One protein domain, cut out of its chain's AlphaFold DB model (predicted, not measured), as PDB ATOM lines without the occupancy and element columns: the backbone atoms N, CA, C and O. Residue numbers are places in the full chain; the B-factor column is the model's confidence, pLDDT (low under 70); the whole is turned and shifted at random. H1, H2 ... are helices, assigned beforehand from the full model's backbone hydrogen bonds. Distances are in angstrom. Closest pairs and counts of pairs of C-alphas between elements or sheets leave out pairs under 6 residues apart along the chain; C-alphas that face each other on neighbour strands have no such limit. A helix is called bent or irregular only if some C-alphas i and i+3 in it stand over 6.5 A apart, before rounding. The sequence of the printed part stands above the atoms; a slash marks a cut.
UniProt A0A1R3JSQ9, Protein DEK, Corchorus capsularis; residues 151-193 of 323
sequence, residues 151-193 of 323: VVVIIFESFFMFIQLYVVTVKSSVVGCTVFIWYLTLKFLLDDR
ATOM      1  N   VAL A 151      10.177 -23.972  -5.456       69.75
ATOM      2  CA  VAL A 151       9.158 -24.934  -5.005       69.75
ATOM      3  C   VAL A 151       9.062 -24.997  -3.476       69.75
ATOM      4  O   VAL A 151       7.964 -25.004  -2.932       69.75
ATOM      5  N   VAL A 152      10.193 -24.982  -2.761       73.06
ATOM      6  CA  VAL A 152      10.210 -25.010  -1.288       73.06
ATOM      7  C   VAL A 152       9.661 -23.699  -0.727       73.06
ATOM      8  O   VAL A 152       8.847 -23.732   0.188       73.06
ATOM      9  N   VAL A 153      10.035 -22.553  -1.307       75.00
ATOM     10  CA  VAL A 153       9.501 -21.242  -0.894       75.00
ATOM     11  C   VAL A 153       7.986 -21.170  -1.124       75.00
ATOM     12  O   VAL A 153       7.265 -20.750  -0.229       75.00
ATOM     13  N   ILE A 154       7.490 -21.668  -2.262       76.62
ATOM     14  CA  ILE A 154       6.051 -21.745  -2.572       76.62
ATOM     15  C   ILE A 154       5.313 -22.659  -1.582       76.62
ATOM     16  O   ILE A 154       4.218 -22.312  -1.139       76.62
ATOM     17  N   ILE A 155       5.900 -23.795  -1.188       75.06
ATOM     18  CA  ILE A 155       5.325 -24.676  -0.158       75.06
ATOM     19  C   ILE A 155       5.276 -23.961   1.201       75.06
ATOM     20  O   ILE A 155       4.245 -24.017   1.865       75.06
ATOM     21  N   PHE A 156       6.335 -23.247   1.601       77.31
ATOM     22  CA  PHE A 156       6.356 -22.481   2.855       77.31
ATOM     23  C   PHE A 156       5.363 -21.304   2.859       77.31
ATOM     24  O   PHE A 156       4.658 -21.129   3.849       77.31
ATOM     25  N   GLU A 157       5.251 -20.548   1.764       77.06
ATOM     26  CA  GLU A 157       4.244 -19.489   1.572       77.06
ATOM     27  C   GLU A 157       2.818 -20.056   1.648       77.06
ATOM     28  O   GLU A 157       1.977 -19.553   2.394       77.06
ATOM     29  N   SER A 158       2.559 -21.165   0.943       78.25
ATOM     30  CA  SER A 158       1.260 -21.850   0.964       78.25
ATOM     31  C   SER A 158       0.916 -22.344   2.372       78.25
ATOM     32  O   SER A 158      -0.196 -22.140   2.854       78.25
ATOM     33  N   PHE A 159       1.884 -22.945   3.069       83.88
ATOM     34  CA  PHE A 159       1.724 -23.426   4.441       83.88
ATOM     35  C   PHE A 159       1.488 -22.273   5.428       83.88
ATOM     36  O   PHE A 159       0.631 -22.376   6.303       83.88
ATOM     37  N   PHE A 160       2.177 -21.140   5.254       82.94
ATOM     38  CA  PHE A 160       1.966 -19.935   6.056       82.94
ATOM     39  C   PHE A 160       0.565 -19.347   5.842       82.94
ATOM     40  O   PHE A 160      -0.114 -19.034   6.819       82.94
ATOM     41  N   MET A 161       0.083 -19.275   4.596       73.25
ATOM     42  CA  MET A 161      -1.287 -18.844   4.295       73.25
ATOM     43  C   MET A 161      -2.339 -19.790   4.887       73.25
ATOM     44  O   MET A 161      -3.315 -19.318   5.471       73.25
ATOM     45  N   PHE A 162      -2.116 -21.110   4.840       78.06
ATOM     46  CA  PHE A 162      -2.973 -22.083   5.526       78.06
ATOM     47  C   PHE A 162      -2.979 -21.889   7.050       78.06
ATOM     48  O   PHE A 162      -4.049 -21.925   7.653       78.06
ATOM     49  N   ILE A 163      -1.827 -21.621   7.679       80.06
ATOM     50  CA  ILE A 163      -1.749 -21.318   9.118       80.06
ATOM     51  C   ILE A 163      -2.509 -20.030   9.453       80.06
ATOM     52  O   ILE A 163      -3.262 -20.011  10.424       80.06
ATOM     53  N   GLN A 164      -2.360 -18.961   8.664       75.25
ATOM     54  CA  GLN A 164      -3.077 -17.705   8.912       75.25
ATOM     55  C   GLN A 164      -4.593 -17.878   8.738       75.25
ATOM     56  O   GLN A 164      -5.362 -17.458   9.604       75.25
ATOM     57  N   LEU A 165      -5.033 -18.572   7.682       71.88
ATOM     58  CA  LEU A 165      -6.444 -18.902   7.456       71.88
ATOM     59  C   LEU A 165      -7.016 -19.763   8.596       71.88
ATOM     60  O   LEU A 165      -8.114 -19.495   9.091       71.88
ATOM     61  N   TYR A 166      -6.251 -20.746   9.076       70.38
ATOM     62  CA  TYR A 166      -6.595 -21.591  10.220       70.38
ATOM     63  C   TYR A 166      -6.703 -20.778  11.526       70.38
ATOM     64  O   TYR A 166      -7.688 -20.883  12.254       70.38
ATOM     65  N   VAL A 167      -5.752 -19.877  11.800       69.81
ATOM     66  CA  VAL A 167      -5.761 -18.993  12.984       69.81
ATOM     67  C   VAL A 167      -6.891 -17.950  12.938       69.81
ATOM     68  O   VAL A 167      -7.293 -17.438  13.988       69.81
ATOM     69  N   VAL A 168      -7.434 -17.634  11.760       68.00
ATOM     70  CA  VAL A 168      -8.639 -16.800  11.607       68.00
ATOM     71  C   VAL A 168      -9.920 -17.623  11.792       68.00
ATOM     72  O   VAL A 168     -10.798 -17.199  12.539       68.00
ATOM     73  N   THR A 169     -10.016 -18.812  11.192       59.72
ATOM     74  CA  THR A 169     -11.228 -19.659  11.239       59.72
ATOM     75  C   THR A 169     -11.435 -20.400  12.569       59.72
ATOM     76  O   THR A 169     -12.577 -20.610  12.973       59.72
ATOM     77  N   VAL A 170     -10.372 -20.749  13.303       57.53
ATOM     78  CA  VAL A 170     -10.462 -21.563  14.538       57.53
ATOM     79  C   VAL A 170     -10.636 -20.730  15.820       57.53
ATOM     80  O   VAL A 170     -10.798 -21.282  16.907       57.53
ATOM     81  N   LYS A 171     -10.751 -19.396  15.728       59.25
ATOM     82  CA  LYS A 171     -11.062 -18.531  16.892       59.25
ATOM     83  C   LYS A 171     -12.434 -18.774  17.548       59.25
ATOM     84  O   LYS A 171     -12.697 -18.171  18.585       59.25
ATOM     85  N   SER A 172     -13.270 -19.656  16.995       57.72
ATOM     86  CA  SER A 172     -14.653 -19.865  17.451       57.72
ATOM     87  C   SER A 172     -15.009 -21.299  17.864       57.72
ATOM     88  O   SER A 172     -16.163 -21.535  18.212       57.72
ATOM     89  N   SER A 173     -14.087 -22.276  17.846       59.88
ATOM     90  CA  SER A 173     -14.421 -23.635  18.312       59.88
ATOM     91  C   SER A 173     -13.237 -24.439  18.849       59.88
ATOM     92  O   SER A 173     -12.303 -24.777  18.122       59.88
ATOM     93  N   VAL A 174     -13.351 -24.853  20.116       62.22
ATOM     94  CA  VAL A 174     -12.436 -25.793  20.795       62.22
ATOM     95  C   VAL A 174     -12.361 -27.144  20.061       62.22
ATOM     96  O   VAL A 174     -11.327 -27.810  20.095       62.22
ATOM     97  N   VAL A 175     -13.422 -27.515  19.333       66.31
ATOM     98  CA  VAL A 175     -13.502 -28.747  18.529       66.31
ATOM     99  C   VAL A 175     -12.552 -28.708  17.322       66.31
ATOM    100  O   VAL A 175     -12.017 -29.738  16.924       66.31
ATOM    101  N   GLY A 176     -12.268 -27.522  16.767       67.94
ATOM    102  CA  GLY A 176     -11.301 -27.380  15.672       67.94
ATOM    103  C   GLY A 176      -9.885 -27.769  16.104       67.94
ATOM    104  O   GLY A 176      -9.198 -28.503  15.398       67.94
ATOM    105  N   CYS A 177      -9.479 -27.359  17.309       71.06
ATOM    106  CA  CYS A 177      -8.168 -27.693  17.860       71.06
ATOM    107  C   CYS A 177      -7.996 -29.191  18.138       71.06
ATOM    108  O   CYS A 177      -6.913 -29.715  17.896       71.06
ATOM    109  N   THR A 178      -9.024 -29.901  18.617       75.12
ATOM    110  CA  THR A 178      -8.909 -31.347  18.871       75.12
ATOM    111  C   THR A 178      -8.834 -32.145  17.572       75.12
ATOM    112  O   THR A 178      -7.981 -33.023  17.461       75.12
ATOM    113  N   VAL A 179      -9.639 -31.795  16.561       80.44
ATOM    114  CA  VAL A 179      -9.573 -32.417  15.228       80.44
ATOM    115  C   VAL A 179      -8.239 -32.112  14.540       80.44
ATOM    116  O   VAL A 179      -7.656 -33.008  13.941       80.44
ATOM    117  N   PHE A 180      -7.699 -30.898  14.673       77.25
ATOM    118  CA  PHE A 180      -6.397 -30.542  14.102       77.25
ATOM    119  C   PHE A 180      -5.219 -31.201  14.828       77.25
ATOM    120  O   PHE A 180      -4.302 -31.677  14.168       77.25
ATOM    121  N   ILE A 181      -5.242 -31.299  16.163       81.25
ATOM    122  CA  ILE A 181      -4.232 -32.066  16.913       81.25
ATOM    123  C   ILE A 181      -4.314 -33.546  16.533       81.25
ATOM    124  O   ILE A 181      -3.276 -34.172  16.330       81.25
ATOM    125  N   TRP A 182      -5.517 -34.104  16.370       86.06
ATOM    126  CA  TRP A 182      -5.693 -35.479  15.904       86.06
ATOM    127  C   TRP A 182      -5.195 -35.662  14.466       86.06
ATOM    128  O   TRP A 182      -4.458 -36.607  14.211       86.06
ATOM    129  N   TYR A 183      -5.481 -34.727  13.556       81.44
ATOM    130  CA  TYR A 183      -4.993 -34.752  12.174       81.44
ATOM    131  C   TYR A 183      -3.471 -34.583  12.083       81.44
ATOM    132  O   TYR A 183      -2.831 -35.299  11.325       81.44
ATOM    133  N   LEU A 184      -2.866 -33.700  12.886       77.81
ATOM    134  CA  LEU A 184      -1.409 -33.580  12.998       77.81
ATOM    135  C   LEU A 184      -0.780 -34.839  13.593       77.81
ATOM    136  O   LEU A 184       0.268 -35.259  13.121       77.81
ATOM    137  N   THR A 185      -1.411 -35.455  14.596       79.44
ATOM    138  CA  THR A 185      -0.922 -36.703  15.201       79.44
ATOM    139  C   THR A 185      -1.017 -37.853  14.201       79.44
ATOM    140  O   THR A 185      -0.049 -38.583  14.029       79.44
ATOM    141  N   LEU A 186      -2.142 -37.981  13.493       78.94
ATOM    142  CA  LEU A 186      -2.375 -39.001  12.472       78.94
ATOM    143  C   LEU A 186      -1.464 -38.800  11.254       78.94
ATOM    144  O   LEU A 186      -0.916 -39.769  10.745       78.94
ATOM    145  N   LYS A 187      -1.239 -37.549  10.832       77.50
ATOM    146  CA  LYS A 187      -0.283 -37.202   9.775       77.50
ATOM    147  C   LYS A 187       1.160 -37.480  10.203       77.50
ATOM    148  O   LYS A 187       1.887 -38.084   9.430       77.50
ATOM    149  N   PHE A 188       1.554 -37.130  11.427       65.88
ATOM    150  CA  PHE A 188       2.874 -37.463  11.975       65.88
ATOM    151  C   PHE A 188       3.098 -38.984  12.025       65.88
ATOM    152  O   PHE A 188       4.164 -39.455  11.647       65.88
ATOM    153  N   LEU A 189       2.066 -39.755  12.394       66.31
ATOM    154  CA  LEU A 189       2.089 -41.223  12.389       66.31
ATOM    155  C   LEU A 189       2.127 -41.841  10.977       66.31
ATOM    156  O   LEU A 189       2.489 -43.005  10.833       66.31
ATOM    157  N   LEU A 190       1.727 -41.087   9.947       62.06
ATOM    158  CA  LEU A 190       1.700 -41.530   8.549       62.06
ATOM    159  C   LEU A 190       2.961 -41.096   7.778       62.06
ATOM    160  O   LEU A 190       3.438 -41.837   6.920       62.06
ATOM    161  N   ASP A 191       3.535 -39.937   8.117       53.66
ATOM    162  CA  ASP A 191       4.791 -39.418   7.553       53.66
ATOM    163  C   ASP A 191       6.024 -40.241   8.001       53.66
ATOM    164  O   ASP A 191       7.045 -40.223   7.312       53.66
ATOM    165  N   ASP A 192       5.932 -41.035   9.078       51.12
ATOM    166  CA  ASP A 192       6.968 -42.017   9.469       51.12
ATOM    167  C   ASP A 192       7.218 -43.099   8.387       51.12
ATOM    168  O   ASP A 192       8.250 -43.775   8.409       51.12
ATOM    169  N   ARG A 193       6.320 -43.242   7.395       53.09
ATOM    170  CA  ARG A 193       6.498 -44.151   6.247       53.09
ATOM    171  C   ARG A 193       7.424 -43.595   5.152       53.09
ATOM    172  O   ARG A 193       7.910 -44.368   4.334       53.09
TER     173      ARG A 193
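This is residues 151 to 193 of the 323 residues of the protein "Protein DEK" of Corchorus capsularis (UniProt A0A1R3JSQ9). Two helices make an open, flat V: H1, the longest, runs to a tight turn at Ser 173, and H2 runs back away from it. The arms are near each other at the turn, and residues 151 to 165 and 181 to 193 stand free. The printed part has 43 residues, is all helix in the order H1, H2, and is loose, with a radius of gyration of the C-alphas of 12.4 A and spans of 33 by 26 by 5 A.

Start with H1, residues 151 to 172, and compare H2, residues 174 to 191. They are close but not clearly touching; their closest C-alphas, of Val 170 and Gly 176, are 6.0 A apart. They run opposite ways at a shallow tilt of 29 degrees. In H2 every O i to N i+4 pair is within hydrogen-bond range; in H1, 16 of 18 are.

Find C-alpha 151 at (9.158, -24.934, -5.005); H1 runs 33.1 A to C-alpha 172. It is irregular: C-alphas 169 and 172 are 7.1 A apart. H2 runs 25.6 A to C-alpha 191 at (4.791, -39.418, 7.553).

Look to Ser 172 and Arg 193 for the farthest C-alphas, 34.1 A apart. The printed part has no cut. Its mean pLDDT is 71.3, with residue 151, residues 167 to 176 and residues 188 to 193 under 70.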